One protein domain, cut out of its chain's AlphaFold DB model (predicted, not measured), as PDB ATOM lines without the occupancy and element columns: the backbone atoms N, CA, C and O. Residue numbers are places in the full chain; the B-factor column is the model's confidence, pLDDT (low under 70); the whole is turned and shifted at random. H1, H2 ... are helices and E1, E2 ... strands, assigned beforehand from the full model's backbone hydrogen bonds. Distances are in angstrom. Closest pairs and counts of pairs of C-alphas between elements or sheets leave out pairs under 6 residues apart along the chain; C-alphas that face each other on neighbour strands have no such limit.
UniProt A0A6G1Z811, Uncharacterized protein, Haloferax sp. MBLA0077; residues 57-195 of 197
ATOM      1  N   SER A  57     175.675 145.907 132.937       95.38
ATOM      2  CA  SER A  57     176.267 146.140 131.628       95.38
ATOM      3  C   SER A  57     176.892 147.543 131.593       95.38
ATOM      4  O   SER A  57     176.179 148.513 131.337       95.38
ATOM      5  N   PRO A  58     178.198 147.677 131.892       92.75
ATOM      6  CA  PRO A  58     178.872 148.977 131.933       92.75
ATOM      7  C   PRO A  58     179.003 149.586 130.535       92.75
ATOM      8  O   PRO A  58     179.529 148.936 129.627       92.75
ATOM      9  N   ILE A  59     178.541 150.823 130.353       89.31
ATOM     10  CA  ILE A  59     178.712 151.557 129.099       89.31
ATOM     11  C   ILE A  59     179.971 152.421 129.192       89.31
ATOM     12  O   ILE A  59     179.973 153.491 129.796       89.31
ATOM     13  N   ASP A  60     181.038 151.953 128.550       86.62
ATOM     14  CA  ASP A  60     182.300 152.684 128.439       86.62
ATOM     15  C   ASP A  60     182.280 153.656 127.233       86.62
ATOM     16  O   ASP A  60     181.227 154.054 126.729       86.62
ATOM     17  N   ASP A  61     183.455 154.080 126.758       87.06
ATOM     18  CA  ASP A  61     183.571 154.965 125.590       87.06
ATOM     19  C   ASP A  61     183.094 154.307 124.281       87.06
ATOM     20  O   ASP A  61     182.654 155.008 123.369       87.06
ATOM     21  N   GLU A  62     183.140 152.974 124.196       90.06
ATOM     22  CA  GLU A  62     182.623 152.214 123.056       90.06
ATOM     23  C   GLU A  62     181.145 151.837 123.268       90.06
ATOM     24  O   GLU A  62     180.805 151.250 124.302       90.06
ATOM     25  N   PRO A  63     180.251 152.107 122.294       92.38
ATOM     26  CA  PRO A  63     178.845 151.748 122.412       92.38
ATOM     27  C   PRO A  63     178.628 150.238 122.550       92.38
ATOM     28  O   PRO A  63     179.176 149.435 121.788       92.38
ATOM     29  N   GLN A  64     177.735 149.842 123.454       95.19
ATOM     30  CA  GLN A  64     177.316 148.449 123.573       95.19
ATOM     31  C   GLN A  64     176.337 148.071 122.463       95.19
ATOM     32  O   GLN A  64     175.429 148.840 122.149       95.19
ATOM     33  N   SER A  65     176.511 146.878 121.889       94.69
ATOM     34  CA  SER A  65     175.688 146.385 120.780       94.69
ATOM     35  C   SER A  65     174.676 145.329 121.232       94.69
ATOM     36  O   SER A  65     175.040 144.386 121.935       94.69
ATOM     37  N   PHE A  66     173.427 145.444 120.778       95.62
ATOM     38  CA  PHE A  66     172.348 144.497 121.059       95.62
ATOM     39  C   PHE A  66     171.629 144.102 119.772       95.62
ATOM     40  O   PHE A  66     171.125 144.954 119.042       95.62
ATOM     41  N   GLN A  67     171.549 142.798 119.512       94.44
ATOM     42  CA  GLN A  67     170.941 142.270 118.296       94.44
ATOM     43  C   GLN A  67     169.472 141.904 118.513       94.44
ATOM     44  O   GLN A  67     169.125 141.138 119.415       94.44
ATOM     45  N   HIS A  68     168.632 142.419 117.627       94.31
ATOM     46  CA  HIS A  68     167.241 142.048 117.439       94.31
ATOM     47  C   HIS A  68     167.133 141.269 116.131       94.31
ATOM     48  O   HIS A  68     167.639 141.700 115.094       94.31
ATOM     49  N   THR A  69     166.459 140.129 116.162       94.81
ATOM     50  CA  THR A  69     166.193 139.338 114.961       94.81
ATOM     51  C   THR A  69     164.865 138.636 115.128       94.81
ATOM     52  O   THR A  69     164.755 137.748 115.970       94.81
ATOM     53  N   VAL A  70     163.870 139.017 114.335       94.81
ATOM     54  CA  VAL A  70     162.529 138.434 114.380       94.81
ATOM     55  C   VAL A  70     162.118 138.007 112.982       94.81
ATOM     56  O   VAL A  70     162.115 138.797 112.043       94.81
ATOM     57  N   ILE A  71     161.717 136.751 112.852       95.62
ATOM     58  CA  ILE A  71     161.082 136.219 111.654       95.62
ATOM     59  C   ILE A  71     159.581 136.297 111.869       95.62
ATOM     60  O   ILE A  71     159.060 135.804 112.868       95.62
ATOM     61  N   ARG A  72     158.870 136.887 110.916       95.12
ATOM     62  CA  ARG A  72     157.413 136.908 110.889       95.12
ATOM     63  C   ARG A  72     156.909 136.223 109.633       95.12
ATOM     64  O   ARG A  72     157.444 136.410 108.542       95.12
ATOM     65  N   ARG A  73     155.864 135.427 109.803       95.69
ATOM     66  CA  ARG A  73     155.160 134.712 108.743       95.69
ATOM     67  C   ARG A  73     153.679 135.006 108.876       95.69
ATOM     68  O   ARG A  73     153.140 134.945 109.977       95.69
ATOM     69  N   VAL A  74     153.040 135.315 107.760       94.38
ATOM     70  CA  VAL A  74     151.591 135.472 107.643       94.38
ATOM     71  C   VAL A  74     151.142 134.595 106.490       94.38
ATOM     72  O   VAL A  74     151.685 134.720 105.392       94.38
ATOM     73  N   TRP A  75     150.172 133.714 106.716       94.81
ATOM     74  CA  TRP A  75     149.711 132.788 105.685       94.81
ATOM     75  C   TRP A  75     148.190 132.642 105.653       94.81
ATOM     76  O   TRP A  75     147.499 132.894 106.641       94.81
ATOM     77  N   THR A  76     147.661 132.269 104.489       93.62
ATOM     78  CA  THR A  76     146.279 131.793 104.345       93.62
ATOM     79  C   THR A  76     146.218 130.327 104.752       93.62
ATOM     80  O   THR A  76     146.947 129.508 104.200       93.62
ATOM     81  N   GLU A  77     145.330 129.967 105.676       87.88
ATOM     82  CA  GLU A  77     145.056 128.549 105.963       87.88
ATOM     83  C   GLU A  77     143.951 127.957 105.088       87.88
ATOM     84  O   GLU A  77     143.954 126.760 104.805       87.88
ATOM     85  N   ASP A  78     142.995 128.788 104.672       87.69
ATOM     86  CA  ASP A  78     141.832 128.376 103.897       87.69
ATOM     87  C   ASP A  78     141.744 129.186 102.604       87.69
ATOM     88  O   ASP A  78     141.395 130.369 102.645       87.69
ATOM     89  N   PRO A  79     142.029 128.574 101.441       85.25
ATOM     90  CA  PRO A  79     141.951 129.259 100.154       85.25
ATOM     91  C   PRO A  79     140.564 129.842  99.845       85.25
ATOM     92  O   PRO A  79     140.452 130.755  99.028       85.25
ATOM     93  N   ASN A  80     139.501 129.346 100.493       89.50
ATOM     94  CA  ASN A  80     138.142 129.867 100.325       89.50
ATOM     95  C   ASN A  80     137.839 131.057 101.250       89.50
ATOM     96  O   ASN A  80     136.867 131.776 101.018       89.50
ATOM     97  N   GLU A  81     138.673 131.298 102.266       85.69
ATOM     98  CA  GLU A  81     138.581 132.436 103.184       85.69
ATOM     99  C   GLU A  81     139.895 133.244 103.204       85.69
ATOM    100  O   GLU A  81     140.516 133.410 104.254       85.69
ATOM    101  N   PRO A  82     140.329 133.834 102.072       81.00
ATOM    102  CA  PRO A  82     141.646 134.475 101.945       81.00
ATOM    103  C   PRO A  82     141.846 135.725 102.824       81.00
ATOM    104  O   PRO A  82     142.950 136.273 102.889       81.00
ATOM    105  N   ASN A  83     140.786 136.199 103.485       84.44
ATOM    106  CA  ASN A  83     140.827 137.306 104.442       84.44
ATOM    107  C   ASN A  83     141.109 136.841 105.881       84.44
ATOM    108  O   ASN A  83     141.418 137.671 106.731       84.44
ATOM    109  N   VAL A  84     141.004 135.539 106.160       85.31
ATOM    110  CA  VAL A  84     141.362 134.946 107.450       85.31
ATOM    111  C   VAL A  84     142.810 134.488 107.349       85.31
ATOM    112  O   VAL A  84     143.134 133.529 106.648       85.31
ATOM    113  N   ARG A  85     143.699 135.227 108.012       88.62
ATOM    114  CA  ARG A  85     145.140 134.976 107.988       88.62
ATOM    115  C   ARG A  85     145.606 134.479 109.339       88.62
ATOM    116  O   ARG A  85     145.171 134.985 110.371       88.62
ATOM    117  N   SER A  86     146.535 133.544 109.289       94.00
ATOM    118  CA  SER A  86     147.286 133.087 110.444       94.00
ATOM    119  C   SER A  86     148.638 133.764 110.462       94.00
ATOM    120  O   SER A  86     149.146 134.193 109.420       94.00
ATOM    121  N   GLN A  87     149.209 133.897 111.649       94.00
ATOM    122  CA  GLN A  87     150.475 134.579 111.833       94.00
ATOM    123  C   GLN A  87     151.363 133.878 112.849       94.00
ATOM    124  O   GLN A  87     150.894 133.300 113.826       94.00
ATOM    125  N   ARG A  88     152.671 133.988 112.631       94.12
ATOM    126  CA  ARG A  88     153.702 133.591 113.583       94.12
ATOM    127  C   ARG A  88     154.814 134.624 113.582       94.12
ATOM    128  O   ARG A  88     155.293 134.997 112.514       94.12
ATOM    129  N   SER A  89     155.251 135.051 114.756       94.00
ATOM    130  CA  SER A  89     156.478 135.819 114.948       94.00
ATOM    131  C   SER A  89     157.391 135.097 115.923       94.00
ATOM    132  O   SER A  89     156.947 134.675 116.989       94.00
ATOM    133  N   GLU A  90     158.659 134.963 115.569       96.81
ATOM    134  CA  GLU A  90     159.638 134.247 116.374       96.81
ATOM    135  C   GLU A  90     161.005 134.910 116.298       96.81
ATOM    136  O   GLU A  90     161.471 135.259 115.212       96.81
ATOM    137  N   GLY A  91     161.663 135.044 117.444       97.00
ATOM    138  CA  GLY A  91     163.070 135.404 117.494       97.00
ATOM    139  C   GLY A  91     163.449 136.242 118.705       97.00
ATOM    140  O   GLY A  91     162.761 136.271 119.725       97.00
ATOM    141  N   ARG A  92     164.603 136.900 118.599       97.06
ATOM    142  CA  ARG A  92     165.182 137.755 119.632       97.06
ATOM    143  C   ARG A  92     164.618 139.166 119.517       97.06
ATOM    144  O   ARG A  92     164.891 139.862 118.545       97.06
ATOM    145  N   ILE A  93     163.909 139.601 120.549       94.50
ATOM    146  CA  ILE A  93     163.410 140.963 120.697       94.50
ATOM    147  C   ILE A  93     164.344 141.746 121.620       94.50
ATOM    148  O   ILE A  93     164.823 141.226 122.632       94.50
ATOM    149  N   VAL A  94     164.578 143.005 121.249       94.62
ATOM    150  CA  VAL A  94     165.254 144.021 122.060       94.62
ATOM    151  C   VAL A  94     164.302 145.192 122.276       94.62
ATOM    152  O   VAL A  94     163.747 145.727 121.316       94.62
ATOM    153  N   GLU A  95     164.128 145.568 123.537       93.50
ATOM    154  CA  GLU A  95     163.353 146.715 124.015       93.50
ATOM    155  C   GLU A  95     164.176 147.478 125.062       93.50
ATOM    156  O   GLU A  95     165.182 146.985 125.570       93.50
ATOM    157  N   THR A  96     163.762 148.695 125.390       93.75
ATOM    158  CA  THR A  96     164.413 149.556 126.379       93.75
ATOM    159  C   THR A  96     163.425 149.954 127.459       93.75
ATOM    160  O   THR A  96     162.273 150.260 127.162       93.75
ATOM    161  N   LEU A  97     163.885 149.946 128.708       94.31
ATOM    162  CA  LEU A  97     163.163 150.484 129.855       94.31
ATOM    163  C   LEU A  97     164.012 151.600 130.466       94.31
ATOM    164  O   LEU A  97     164.986 151.328 131.166       94.31
ATOM    165  N   LEU A  98     163.663 152.845 130.166       93.44
ATOM    166  CA  LEU A  98     164.421 154.043 130.530       93.44
ATOM    167  C   LEU A  98     163.670 154.850 131.590       93.44
ATOM    168  O   LEU A  98     162.445 154.821 131.623       93.44
ATOM    169  N   HIS A  99     164.378 155.572 132.449       93.06
ATOM    170  CA  HIS A  99     163.775 156.416 133.481       93.06
ATOM    171  C   HIS A  99     164.308 157.837 133.398       93.06
ATOM    172  O   HIS A  99     165.523 158.033 133.363       93.06
ATOM    173  N   ASP A 100     163.409 158.813 133.426       91.69
ATOM    174  CA  ASP A 100     163.742 160.225 133.591       91.69
ATOM    175  C   ASP A 100     162.777 160.902 134.588       91.69
ATOM    176  O   ASP A 100     161.946 160.260 135.235       91.69
ATOM    177  N   LYS A 101     162.857 162.231 134.713       90.00
ATOM    178  CA  LYS A 101     161.989 163.046 135.587       90.00
ATOM    179  C   LYS A 101     160.474 162.907 135.339       90.00
ATOM    180  O   LYS A 101     159.690 163.366 136.169       90.00
ATOM    181  N   ARG A 102     160.056 162.396 134.180       86.56
ATOM    182  CA  ARG A 102     158.663 162.159 133.775       86.56
ATOM    183  C   ARG A 102     158.186 160.761 134.164       86.56
ATOM    184  O   ARG A 102     156.977 160.559 134.166       86.56
ATOM    185  N   GLY A 103     159.089 159.840 134.504       88.25
ATOM    186  CA  GLY A 103     158.780 158.474 134.921       88.25
ATOM    187  C   GLY A 103     159.529 157.422 134.103       88.25
ATOM    188  O   GLY A 103     160.604 157.679 133.562       88.25
ATOM    189  N   TRP A 104     158.972 156.209 134.051       90.06
ATOM    190  CA  TRP A 104     159.530 155.106 133.268       90.06
ATOM    191  C   TRP A 104     158.968 155.076 131.845       90.06
ATOM    192  O   TRP A 104     157.786 155.318 131.618       90.06
ATOM    193  N   HIS A 105     159.813 154.716 130.890       87.62
ATOM    194  CA  HIS A 105     159.522 154.666 129.465       87.62
ATOM    195  C   HIS A 105     159.893 153.282 128.944       87.62
ATOM    196  O   HIS A 105     161.059 152.897 129.017       87.62
ATOM    197  N   LEU A 106     158.914 152.534 128.439       88.12
ATOM    198  CA  LEU A 106     159.125 151.219 127.838       88.12
ATOM    199  C   LEU A 106     158.869 151.304 126.336       88.12
ATOM    200  O   LEU A 106     157.736 151.525 125.910       88.12
ATOM    201  N   ASP A 107     159.918 151.150 125.535       87.06
ATOM    202  CA  ASP A 107     159.839 151.308 124.081       87.06
ATOM    203  C   ASP A 107     160.845 150.415 123.347       87.06
ATOM    204  O   ASP A 107     161.862 149.995 123.903       87.06
ATOM    205  N   ARG A 108     160.581 150.159 122.070       88.25
ATOM    206  CA  ARG A 108     161.537 149.672 121.088       88.25
ATOM    207  C   ARG A 108     162.033 150.867 120.268       88.25
ATOM    208  O   ARG A 108     161.276 151.391 119.460       88.25
ATOM    209  N   PRO A 109     163.295 151.298 120.431       87.06
ATOM    210  CA  PRO A 109     163.812 152.419 119.660       87.06
ATOM    211  C   PRO A 109     163.702 152.153 118.149       87.06
ATOM    212  O   PRO A 109     164.146 151.118 117.649       87.06
ATOM    213  N   GLU A 110     163.106 153.100 117.430       84.69
ATOM    214  CA  GLU A 110     162.952 153.092 115.972       84.69
ATOM    215  C   GLU A 110     163.844 154.186 115.352       84.69
ATOM    216  O   GLU A 110     164.093 155.217 115.997       84.69
ATOM    217  N   PRO A 111     164.337 154.011 114.112       80.75
ATOM    218  CA  PRO A 111     165.082 155.058 113.421       80.75
ATOM    219  C   PRO A 111     164.196 156.296 113.179       80.75
ATOM    220  O   PRO A 111     163.022 156.180 112.833       80.75
ATOM    221  N   ARG A 112     164.760 157.506 113.328       72.44
ATOM    222  CA  ARG A 112     164.027 158.782 113.142       72.44
ATOM    223  C   ARG A 112     163.493 159.010 111.727       72.44
ATOM    224  O   ARG A 112     162.535 159.760 111.556       72.44
ATOM    225  N   SER A 113     164.123 158.396 110.733       63.91
ATOM    226  CA  SER A 113     163.749 158.508 109.327       63.91
ATOM    227  C   SER A 113     163.734 157.118 108.693       63.91
ATOM    228  O   SER A 113     164.582 156.298 109.053       63.91
ATOM    229  N   PRO A 114     162.816 156.854 107.742       58.53
ATOM    230  CA  PRO A 114     162.830 155.611 106.990       58.53
ATOM    231  C   PRO A 114     164.172 155.437 106.275       58.53
ATOM    232  O   PRO A 114     164.740 156.390 105.739       58.53
ATOM    233  N   ILE A 115     164.682 154.210 106.298       61.56
ATOM    234  CA  ILE A 115     165.978 153.864 105.726       61.56
ATOM    235  C   ILE A 115     165.824 153.727 104.212       61.56
ATOM    236  O   ILE A 115     165.307 152.736 103.705       61.56
ATOM    237  N   GLU A 116     166.277 154.740 103.479       52.22
ATOM    238  CA  GLU A 116     166.437 154.689 102.025       52.22
ATOM    239  C   GLU A 116     167.839 154.159 101.682       52.22
ATOM    240  O   GLU A 116     168.712 154.925 101.286       52.22
ATOM    241  N   SER A 117     168.135 152.874 101.899       50.97
ATOM    242  CA  SER A 117     169.448 152.340 101.502       50.97
ATOM    243  C   SER A 117     169.483 150.822 101.364       50.97
ATOM    244  O   SER A 117     168.928 150.095 102.181       50.97
ATOM    245  N   SER A 118     170.196 150.360 100.334       51.38
ATOM    246  CA  SER A 118     170.551 148.963 100.077       51.38
ATOM    247  C   SER A 118     171.794 148.478 100.845       51.38
ATOM    248  O   SER A 118     172.123 147.300 100.737       51.38
ATOM    249  N   ASP A 119     172.469 149.346 101.613       52.81
ATOM    250  CA  ASP A 119     173.657 149.019 102.424       52.81
ATOM    251  C   ASP A 119     173.282 148.855 103.909       52.81
ATOM    252  O   ASP A 119     173.507 149.731 104.750       52.81
ATOM    253  N   TRP A 120     172.659 147.719 104.218       55.69
ATOM    254  CA  TRP A 120     172.047 147.396 105.514       55.69
ATOM    255  C   TRP A 120     173.046 146.948 106.601       55.69
ATOM    256  O   TRP A 120     172.731 147.027 107.785       55.69
ATOM    257  N   GLU A 121     174.269 146.530 106.246       56.22
ATOM    258  CA  GLU A 121     175.205 145.916 107.210       56.22
ATOM    259  C   GLU A 121     176.046 146.908 108.040       56.22
ATOM    260  O   GLU A 121     176.691 146.496 109.003       56.22
ATOM    261  N   THR A 122     176.083 148.207 107.714       62.53
ATOM    262  CA  THR A 122     177.045 149.135 108.371       62.53
ATOM    263  C   THR A 122     176.538 150.525 108.739       62.53
ATOM    264  O   THR A 122     177.233 151.231 109.477       62.53
ATOM    265  N   THR A 123     175.346 150.930 108.300       80.50
ATOM    266  CA  THR A 123     174.832 152.278 108.592       80.50
ATOM    267  C   THR A 123     173.948 152.272 109.836       80.50
ATOM    268  O   THR A 123     172.966 151.538 109.905       80.50
ATOM    269  N   TYR A 124     174.289 153.116 110.812       87.00
ATOM    270  CA  TYR A 124     173.521 153.307 112.043       87.00
ATOM    271  C   TYR A 124     172.780 154.642 112.002       87.00
ATOM    272  O   TYR A 124     173.369 155.686 111.717       87.00
ATOM    273  N   TYR A 125     171.493 154.606 112.332       89.25
ATOM    274  CA  TYR A 125     170.597 155.755 112.337       89.25
ATOM    275  C   TYR A 125     170.276 156.174 113.766       89.25
ATOM    276  O   TYR A 125     170.104 155.343 114.655       89.25
ATOM    277  N   GLN A 126     170.178 157.482 113.988       90.38
ATOM    278  CA  GLN A 126     169.747 158.037 115.268       90.38
ATOM    279  C   GLN A 126     168.278 157.688 115.528       90.38
ATOM    280  O   GLN A 126     167.438 157.792 114.628       90.38
ATOM    281  N   THR A 127     167.970 157.309 116.765       90.38
ATOM    282  CA  THR A 127     166.593 157.076 117.218       90.38
ATOM    283  C   THR A 127     166.036 158.319 117.915       90.38
ATOM    284  O   THR A 127     166.715 159.339 118.054       90.38
ATOM    285  N   ASN A 128     164.786 158.267 118.373       85.44
ATOM    286  CA  ASN A 128     164.228 159.318 119.230       85.44
ATOM    287  C   ASN A 128     164.900 159.416 120.607       85.44
ATOM    288  O   ASN A 128     164.753 160.444 121.261       85.44
ATOM    289  N   TYR A 129     165.702 158.420 120.977       88.25
ATOM    290  CA  TYR A 129     166.387 158.308 122.255       88.25
ATOM    291  C   TYR A 129     167.865 158.706 122.099       88.25
ATOM    292  O   TYR A 129     168.601 158.014 121.389       88.25
ATOM    293  N   PRO A 130     168.320 159.817 122.717       89.81
ATOM    294  CA  PRO A 130     169.731 160.204 122.713       89.81
ATOM    295  C   PRO A 130     170.639 159.053 123.161       89.81
ATOM    296  O   PRO A 130     170.272 158.280 124.042       89.81
ATOM    297  N   GLY A 131     171.797 158.906 122.517       92.44
ATOM    298  CA  GLY A 131     172.727 157.805 122.776       92.44
ATOM    299  C   GLY A 131     172.296 156.432 122.258       92.44
ATOM    300  O   GLY A 131     173.066 155.486 122.403       92.44
ATOM    301  N   ILE A 132     171.124 156.292 121.623       94.31
ATOM    302  CA  ILE A 132     170.701 155.045 120.972       94.31
ATOM    303  C   ILE A 132     170.677 155.229 119.459       94.31
ATOM    304  O   ILE A 132     169.915 156.033 118.909       94.31
ATOM    305  N   THR A 133     171.469 154.406 118.780       93.88
ATOM    306  CA  THR A 133     171.453 154.269 117.324       93.88
ATOM    307  C   THR A 133     171.048 152.861 116.920       93.88
ATOM    308  O   THR A 133     171.238 151.912 117.679       93.88
ATOM    309  N   VAL A 134     170.475 152.716 115.731       92.25
ATOM    310  CA  VAL A 134     169.979 151.435 115.223       92.25
ATOM    311  C   VAL A 134     170.343 151.275 113.752       92.25
ATOM    312  O   VAL A 134     170.157 152.202 112.965       92.25
ATOM    313  N   SER A 135     170.881 150.119 113.378       89.88
ATOM    314  CA  SER A 135     170.849 149.649 111.990       89.88
ATOM    315  C   SER A 135     169.619 148.768 111.816       89.88
ATOM    316  O   SER A 135     169.264 148.037 112.740       89.88
ATOM    317  N   ASP A 136     168.975 148.819 110.658       84.06
ATOM    318  CA  ASP A 136     167.787 148.015 110.374       84.06
ATOM    319  C   ASP A 136     167.883 147.423 108.963       84.06
ATOM    320  O   ASP A 136     168.264 148.096 108.003       84.06
ATOM    321  N   GLY A 137     167.607 146.126 108.884       81.94
ATOM    322  CA  GLY A 137     167.629 145.306 107.691       81.94
ATOM    323  C   GLY A 137     166.371 144.451 107.651       81.94
ATOM    324  O   GLY A 137     166.015 143.789 108.622       81.94
ATOM    325  N   THR A 138     165.679 144.457 106.512       82.56
ATOM    326  CA  THR A 138     164.481 143.638 106.312       82.56
ATOM    327  C   THR A 138     164.642 142.762 105.079       82.56
ATOM    328  O   THR A 138     164.783 143.261 103.962       82.56
ATOM    329  N   ILE A 139     164.554 141.446 105.265       85.50
ATOM    330  CA  ILE A 139     164.487 140.476 104.167       85.50
ATOM    331  C   ILE A 139     163.029 140.074 103.990       85.50
ATOM    332  O   ILE A 139     162.387 139.662 104.950       85.50
ATOM    333  N   ARG A 140     162.499 140.164 102.768       89.12
ATOM    334  CA  ARG A 140     161.106 139.816 102.464       89.12
ATOM    335  C   ARG A 140     161.027 138.743 101.385       89.12
ATOM    336  O   ARG A 140     161.677 138.852 100.349       89.12
ATOM    337  N   SER A 141     160.165 137.759 101.609       90.62
ATOM    338  CA  SER A 141     159.769 136.745 100.632       90.62
ATOM    339  C   SER A 141     158.245 136.664 100.581       90.62
ATOM    340  O   SER A 141     157.583 136.761 101.614       90.62
ATOM    341  N   GLN A 142     157.673 136.522  99.387       92.25
ATOM    342  CA  GLN A 142     156.225 136.451  99.212       92.25
ATOM    343  C   GLN A 142     155.850 135.435  98.132       92.25
ATOM    344  O   GLN A 142     156.390 135.461  97.026       92.25
ATOM    345  N   THR A 143     154.888 134.580  98.461       89.81
ATOM    346  CA  THR A 143     154.163 133.697  97.545       89.81
ATOM    347  C   THR A 143     152.688 134.126  97.485       89.81
ATOM    348  O   THR A 143     152.318 135.175  98.017       89.81
ATOM    349  N   GLU A 144     151.836 133.358  96.800       86.69
ATOM    350  CA  GLU A 144     150.388 133.617  96.747       86.69
ATOM    351  C   GLU A 144     149.734 133.525  98.136       86.69
ATOM    352  O   GLU A 144     148.975 134.412  98.535       86.69
ATOM    353  N   ASP A 145     150.100 132.498  98.905       88.50
ATOM    354  CA  ASP A 145     149.467 132.188 100.188       88.50
ATOM    355  C   ASP A 145     150.264 132.651 101.403       88.50
ATOM    356  O   ASP A 145     149.720 132.671 102.505       88.50
ATOM    357  N   GLU A 146     151.526 133.044 101.225       92.25
ATOM    358  CA  GLU A 146     152.431 133.321 102.332       92.25
ATOM    359  C   GLU A 146     153.247 134.597 102.123       92.25
ATOM    360  O   GLU A 146     153.838 134.841 101.070       92.25
ATOM    361  N   LEU A 147     153.332 135.393 103.183       92.88
ATOM    362  CA  LEU A 147     154.277 136.484 103.330       92.88
ATOM    363  C   LEU A 147     155.220 136.160 104.489       92.88
ATOM    364  O   LEU A 147     154.773 135.986 105.621       92.88
ATOM    365  N   GLN A 148     156.520 136.157 104.217       94.56
ATOM    366  CA  GLN A 148     157.559 136.053 105.233       94.56
ATOM    367  C   GLN A 148     158.434 137.304 105.215       94.56
ATOM    368  O   GLN A 148     158.839 137.790 104.156       94.56
ATOM    369  N   PHE A 149     158.765 137.804 106.401       92.19
ATOM    370  CA  PHE A 149     159.755 138.852 106.574       92.19
ATOM    371  C   PHE A 149     160.654 138.569 107.772       92.19
ATOM    372  O   PHE A 149     160.183 138.131 108.817       92.19
ATOM    373  N   THR A 150     161.948 138.817 107.609       91.44
ATOM    374  CA  THR A 150     162.930 138.809 108.691       91.44
ATOM    375  C   THR A 150     163.321 140.250 108.964       91.44
ATOM    376  O   THR A 150     163.792 140.932 108.059       91.44
ATOM    377  N   GLU A 151     163.095 140.695 110.193       89.75
ATOM    378  CA  GLU A 151     163.514 141.983 110.735       89.75
ATOM    379  C   GLU A 151     164.813 141.766 111.514       89.75
ATOM    380  O   GLU A 151     164.834 141.026 112.499       89.75
ATOM    381  N   GLU A 152     165.895 142.395 111.071       90.81
ATOM    382  CA  GLU A 152     167.197 142.372 111.728       90.81
ATOM    383  C   GLU A 152     167.577 143.787 112.132       90.81
ATOM    384  O   GLU A 152     167.655 144.682 111.295       90.81
ATOM    385  N   ARG A 153     167.843 143.995 113.422       91.19
ATOM    386  CA  ARG A 153     168.318 145.283 113.919       91.19
ATOM    387  C   ARG A 153     169.509 145.115 114.831       91.19
ATOM    388  O   ARG A 153     169.572 144.175 115.625       91.19
ATOM    389  N   ASN A 154     170.441 146.054 114.745       93.12
ATOM    390  CA  ASN A 154     171.544 146.155 115.685       93.12
ATOM    391  C   ASN A 154     171.472 147.507 116.385       93.12
ATOM    392  O   ASN A 154     171.608 148.555 115.756       93.12
ATOM    393  N   TYR A 155     171.225 147.473 117.689       94.31
ATOM    394  CA  TYR A 155     171.179 148.650 118.538       94.31
ATOM    395  C   TYR A 155     172.562 148.928 119.095       94.31
ATOM    396  O   TYR A 155     173.166 148.040 119.682       94.31
ATOM    397  N   ARG A 156     173.032 150.168 118.979       95.44
ATOM    398  CA  ARG A 156     174.229 150.657 119.665       95.44
ATOM    399  C   ARG A 156     173.841 151.709 120.685       95.44
ATOM    400  O   ARG A 156     173.241 152.718 120.315       95.44
ATOM    401  N   ILE A 157     174.204 151.464 121.939       95.94
ATOM    402  CA  ILE A 157     173.871 152.323 123.075       95.94
ATOM    403  C   ILE A 157     175.157 152.888 123.668       95.94
ATOM    404  O   ILE A 157     176.047 152.133 124.060       95.94
ATOM    405  N   SER A 158     175.253 154.214 123.706       95.88
ATOM    406  CA  SER A 158     176.387 154.964 124.241       95.88
ATOM    407  C   SER A 158     176.025 155.686 125.541       95.88
ATOM    408  O   SER A 158     174.855 155.818 125.910       95.88
ATOM    409  N   LYS A 159     177.051 156.204 126.223       94.88
ATOM    410  CA  LYS A 159     176.911 156.984 127.461       94.88
ATOM    411  C   LYS A 159     176.099 158.275 127.308       94.88
ATOM    412  O   LYS A 159     175.611 158.793 128.305       94.88
ATOM    413  N   GLU A 160     175.921 158.772 126.080       94.50
ATOM    414  CA  GLU A 160     175.085 159.950 125.787       94.50
ATOM    415  C   GLU A 160     173.630 159.746 126.243       94.50
ATOM    416  O   GLU A 160     172.925 160.711 126.528       94.50
ATOM    417  N   LEU A 161     173.186 158.489 126.386       93.94
ATOM    418  CA  LEU A 161     171.888 158.148 126.970       93.94
ATOM    419  C   LEU A 161     171.688 158.808 128.344       93.94
ATOM    420  O   LEU A 161     170.609 159.332 128.638       93.94
ATOM    421  N   PHE A 162     172.742 158.833 129.163       93.88
ATOM    422  CA  PHE A 162     172.709 159.357 130.528       93.88
ATOM    423  C   PHE A 162     172.751 160.888 130.611       93.88
ATOM    424  O   PHE A 162     172.667 161.453 131.697       93.88
ATOM    425  N   GLU A 163     172.835 161.585 129.477       93.81
ATOM    426  CA  GLU A 163     172.607 163.034 129.432       93.81
ATOM    427  C   GLU A 163     171.114 163.379 129.552       93.81
ATOM    428  O   GLU A 163     170.761 164.504 129.904       93.81
ATOM    429  N   THR A 164     170.234 162.415 129.250       92.19
ATOM    430  CA  THR A 164     168.771 162.581 129.276       92.19
ATOM    431  C   THR A 164     168.095 161.696 130.321       92.19
ATOM    432  O   THR A 164     167.164 162.152 130.983       92.19
ATOM    433  N   TYR A 165     168.549 160.451 130.469       94.12
ATOM    434  CA  TYR A 165     167.924 159.455 131.339       94.12
ATOM    435  C   TYR A 165     168.754 159.207 132.599       94.12
ATOM    436  O   TYR A 165     169.969 159.047 132.535       94.12
ATOM    437  N   ASP A 166     168.084 159.105 133.746       94.44
ATOM    438  CA  ASP A 166     168.721 158.850 135.042       94.44
ATOM    439  C   ASP A 166     169.140 157.380 135.202       94.44
ATOM    440  O   ASP A 166     170.058 157.055 135.953       94.44
ATOM    441  N   SER A 167     168.429 156.462 134.540       93.88
ATOM    442  CA  SER A 167     168.770 155.036 134.505       93.88
ATOM    443  C   SER A 167     168.123 154.340 133.309       93.88
ATOM    444  O   SER A 167     167.134 154.830 132.759       93.88
ATOM    445  N   GLY A 168     168.656 153.181 132.918       94.50
ATOM    446  CA  GLY A 168     168.125 152.425 131.790       94.50
ATOM    447  C   GLY A 168     168.422 150.932 131.850       94.50
ATOM    448  O   GLY A 168     169.419 150.496 132.427       94.50
ATOM    449  N   TYR A 169     167.541 150.155 131.225       96.94
ATOM    450  CA  TYR A 169     167.722 148.735 130.964       96.94
ATOM    451  C   TYR A 169     167.525 148.442 129.484       96.94
ATOM    452  O   TYR A 169     166.615 148.988 128.858       96.94
ATOM    453  N   VAL A 170     168.306 147.503 128.958       97.25
ATOM    454  CA  VAL A 170     167.994 146.832 127.693       97.25
ATOM    455  C   VAL A 170     167.358 145.491 128.002       97.25
ATOM    456  O   VAL A 170     167.971 144.629 128.629       97.25
ATOM    457  N   LEU A 171     166.119 145.313 127.569       97.19
ATOM    458  CA  LEU A 171     165.361 144.084 127.712       97.19
ATOM    459  C   LEU A 171     165.598 143.226 126.474       97.19
ATOM    460  O   LEU A 171     165.204 143.594 125.371       97.19
ATOM    461  N   SER A 172     166.244 142.079 126.650       97.38
ATOM    462  CA  SER A 172     166.545 141.136 125.575       97.38
ATOM    463  C   SER A 172     165.909 139.793 125.878       97.38
ATOM    464  O   SER A 172     166.169 139.208 126.928       97.38
ATOM    465  N   TYR A 173     165.071 139.288 124.979       96.94
ATOM    466  CA  TYR A 173     164.328 138.049 125.201       96.94
ATOM    467  C   TYR A 173     163.994 137.357 123.887       96.94
ATOM    468  O   TYR A 173     163.889 137.991 122.843       96.94
ATOM    469  N   HIS A 174     163.867 136.037 123.933       97.12
ATOM    470  CA  HIS A 174     163.306 135.276 122.829       97.12
ATOM    471  C   HIS A 174     161.790 135.223 122.991       97.12
ATOM    472  O   HIS A 174     161.308 134.936 124.087       97.12
ATOM    473  N   GLU A 175     161.050 135.463 121.919       95.00
ATOM    474  CA  GLU A 175     159.597 135.341 121.888       95.00
ATOM    475  C   GLU A 175     159.185 134.428 120.738       95.00
ATOM    476  O   GLU A 175     159.742 134.513 119.645       95.00
ATOM    477  N   VAL A 176     158.205 133.564 120.997       94.50
ATOM    478  CA  VAL A 176     157.438 132.870 119.968       94.50
ATOM    479  C   VAL A 176     155.982 133.231 120.179       94.50
ATOM    480  O   VAL A 176     155.428 133.036 121.260       94.50
ATOM    481  N   ASN A 177     155.363 133.749 119.132       90.94
ATOM    482  CA  ASN A 177     153.953 134.063 119.115       90.94
ATOM    483  C   ASN A 177     153.327 133.469 117.864       90.94
ATOM    484  O   ASN A 177     153.782 133.766 116.763       90.94
ATOM    485  N   GLU A 178     152.312 132.633 118.032       91.31
ATOM    486  CA  GLU A 178     151.552 132.067 116.926       91.31
ATOM    487  C   GLU A 178     150.055 132.204 117.180       91.31
ATOM    488  O   GLU A 178     149.555 131.847 118.247       91.31
ATOM    489  N   GLU A 179     149.352 132.681 116.158       90.12
ATOM    490  CA  GLU A 179     147.900 132.704 116.070       90.12
ATOM    491  C   GLU A 179     147.505 132.037 114.753       90.12
ATOM    492  O   GLU A 179     147.615 132.624 113.675       90.12
ATOM    493  N   SER A 180     147.086 130.780 114.847       89.31
ATOM    494  CA  SER A 180     146.672 129.933 113.732       89.31
ATOM    495  C   SER A 180     145.401 129.161 114.107       89.31
ATOM    496  O   SER A 180     145.031 129.106 115.283       89.31
ATOM    497  N   ARG A 181     144.685 128.545 113.151       86.44
ATOM    498  CA  ARG A 181     143.471 127.771 113.505       86.44
ATOM    499  C   ARG A 181     143.811 126.559 114.376       86.44
ATOM    500  O   ARG A 181     142.958 126.083 115.123       86.44
ATOM    501  N   SER A 182     145.037 126.044 114.267       84.38
ATOM    502  CA  SER A 182     145.515 124.868 115.000       84.38
ATOM    503  C   SER A 182     146.315 125.184 116.265       84.38
ATOM    504  O   SER A 182     146.535 124.275 117.064       84.38
ATOM    505  N   CYS A 183     146.779 126.422 116.446       81.75
ATOM    506  CA  CYS A 183     147.690 126.789 117.526       81.75
ATOM    507  C   CYS A 183     147.472 128.240 117.972       81.75
ATOM    508  O   CYS A 183     147.463 129.160 117.159       81.75
ATOM    509  N   GLY A 184     147.339 128.441 119.281       86.00
ATOM    510  CA  GLY A 184     147.453 129.746 119.924       86.00
ATOM    511  C   GLY A 184     148.548 129.652 120.975       86.00
ATOM    512  O   GLY A 184     148.372 128.949 121.969       86.00
ATOM    513  N   MET A 185     149.687 130.299 120.743       86.44
ATOM    514  CA  MET A 185     150.871 130.166 121.594       86.44
ATOM    515  C   MET A 185     151.516 131.524 121.849       86.44
ATOM    516  O   MET A 185     151.719 132.285 120.904       86.44
ATOM    517  N   TRP A 186     151.814 131.764 123.136       89.06
ATOM    518  CA  TRP A 186     152.350 132.958 123.812       89.06
ATOM    519  C   TRP A 186     153.613 132.649 124.628       89.06
ATOM    520  O   TRP A 186     153.490 132.589 125.847       89.06
ATOM    521  N   GLU A 187     154.785 132.395 124.036       90.56
ATOM    522  CA  GLU A 187     155.967 131.959 124.806       90.56
ATOM    523  C   GLU A 187     157.112 132.975 124.813       90.56
ATOM    524  O   GLU A 187     157.475 133.545 123.784       90.56
ATOM    525  N   THR A 188     157.739 133.150 125.982       92.62
ATOM    526  CA  THR A 188     158.978 133.923 126.135       92.62
ATOM    527  C   THR A 188     160.048 133.131 126.867       92.62
ATOM    528  O   THR A 188     159.759 132.450 127.848       92.62
ATOM    529  N   ALA A 189     161.297 133.260 126.427       94.50
ATOM    530  CA  ALA A 189     162.439 132.565 127.005       94.50
ATOM    531  C   ALA A 189     163.708 133.426 126.955       94.50
ATOM    532  O   ALA A 189     163.779 134.417 126.229       94.50
ATOM    533  N   ASN A 190     164.750 133.015 127.687       94.69
ATOM    534  CA  ASN A 190     166.073 133.654 127.661       94.69
ATOM    535  C   ASN A 190     166.016 135.178 127.881       94.69
ATOM    536  O   ASN A 190     166.681 135.925 127.160       94.69
ATOM    537  N   ALA A 191     165.173 135.618 128.817       96.94
ATOM    538  CA  ALA A 191     164.896 137.018 129.091       96.94
ATOM    539  C   ALA A 191     165.919 137.603 130.079       96.94
ATOM    540  O   ALA A 191     166.098 137.104 131.190       96.94
ATOM    541  N   THR A 192     166.620 138.657 129.667       98.25
ATOM    542  CA  THR A 192     167.619 139.381 130.466       98.25
ATOM    543  C   THR A 192     167.365 140.880 130.371       98.25
ATOM    544  O   THR A 192     167.131 141.403 129.283       98.25
ATOM    545  N   ALA A 193     167.420 141.564 131.509       98.06
ATOM    546  CA  ALA A 193     167.421 143.013 131.608       98.06
ATOM    547  C   ALA A 193     168.852 143.485 131.891       98.06
ATOM    548  O   ALA A 193     169.349 143.368 133.009       98.06
ATOM    549  N   TYR A 194     169.526 144.018 130.880       98.00
ATOM    550  CA  TYR A 194     170.858 144.591 131.031       98.00
ATOM    551  C   TYR A 194     170.743 145.978 131.653       98.00
ATOM    552  O   TYR A 194     170.351 146.920 130.969       98.00
ATOM    553  N   ARG A 195     171.050 146.099 132.946       97.50
ATOM    554  CA  ARG A 195     171.155 147.376 133.650       97.50
ATOM    555  C   ARG A 195     172.367 148.126 133.121       97.50
ATOM    556  O   ARG A 195     173.496 147.678 133.304       97.50
TER     557      ARG A 195
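This is residues 57 to 195 of the 197 residues of an uncharacterized protein of Haloferax sp. MBLA0077 (UniProt A0A6G1Z811). Picture one long, twisted sheet of antiparallel strands, six of them long and running back and forth along the longest axis, with the short strand E3 and the five-residue helix H1 at one end. The long link of residues 108 to 131 runs from E3 toward the edge strand E4 and reaches out beyond it. You have 139 residues with seven named strands and one named helix, in the order E1 E2 E3 E4 E5 H1 E6 E7, and the class is mostly strand. The sheet is branched, E2 having three neighbours. The whole is elongated, spanning 56 by 33 by 25 A, and only just loose, close to compact, with a radius of gyration of the C-alphas of 17.6 A.

Start at E1, residues 64 to 76, which forms a hairpin with E2, residues 85 to 100; look for N 71 and O 90, 2.8 A apart. E2 bends by 72 degrees at residue 91, and its pairing is staggered. On one side of E2 lie E1, beside residues 85 to 94, and E3, residues 103 to 107, beside residues 95 to 100; N 98 and O 105 are 2.8 A apart. E1, E2 and E3 are a meander, each strand the antiparallel neighbour of the one before. E4, residues 132 to 142, forms a hairpin with E5, residues 146 to 157, where N 137 and O 152 are 2.8 A apart. E5 lies on the other side of E1 from E2, antiparallel at 168 degrees, with N 70 and O 151 2.9 A apart. H1, residues 159 to 163, is on the sheet at a height of 7.0 A, over none of its strands; 0 of 1 O i to N i+4 pairs but 2 of 2 O i to N i+3 pairs are within hydrogen-bond range. E6, residues 167 to 179, lies on the other side of E2, with N 93 and O 173 2.8 A apart. It forms a hairpin with E7, residues 184 to 195, where N 176 and O 187 are 2.9 A apart. E4 and E7 are apart.

Find C-alpha 64 at (177.316, 148.449, 123.573); from there E1 runs 40.1 A to C-alpha 76. E2 covers 40.5 A, E3 13.0 A, E4 32.1 A and E5 35.4 A. H1 spans 7.7 A from C-alpha 159 at (176.911, 156.984, 127.461). E6 covers 35.7 A, and E7 runs 32.6 A to C-alpha 195 at (171.155, 147.376, 133.650).

The two C-alphas farthest apart, those of Asp 61 and Asn 80, are 57.7 A apart. The printed part has no cut. The link from E3 to E4, 24 residues, is long. Look for pLDDT under 70 at residues 113 to 122.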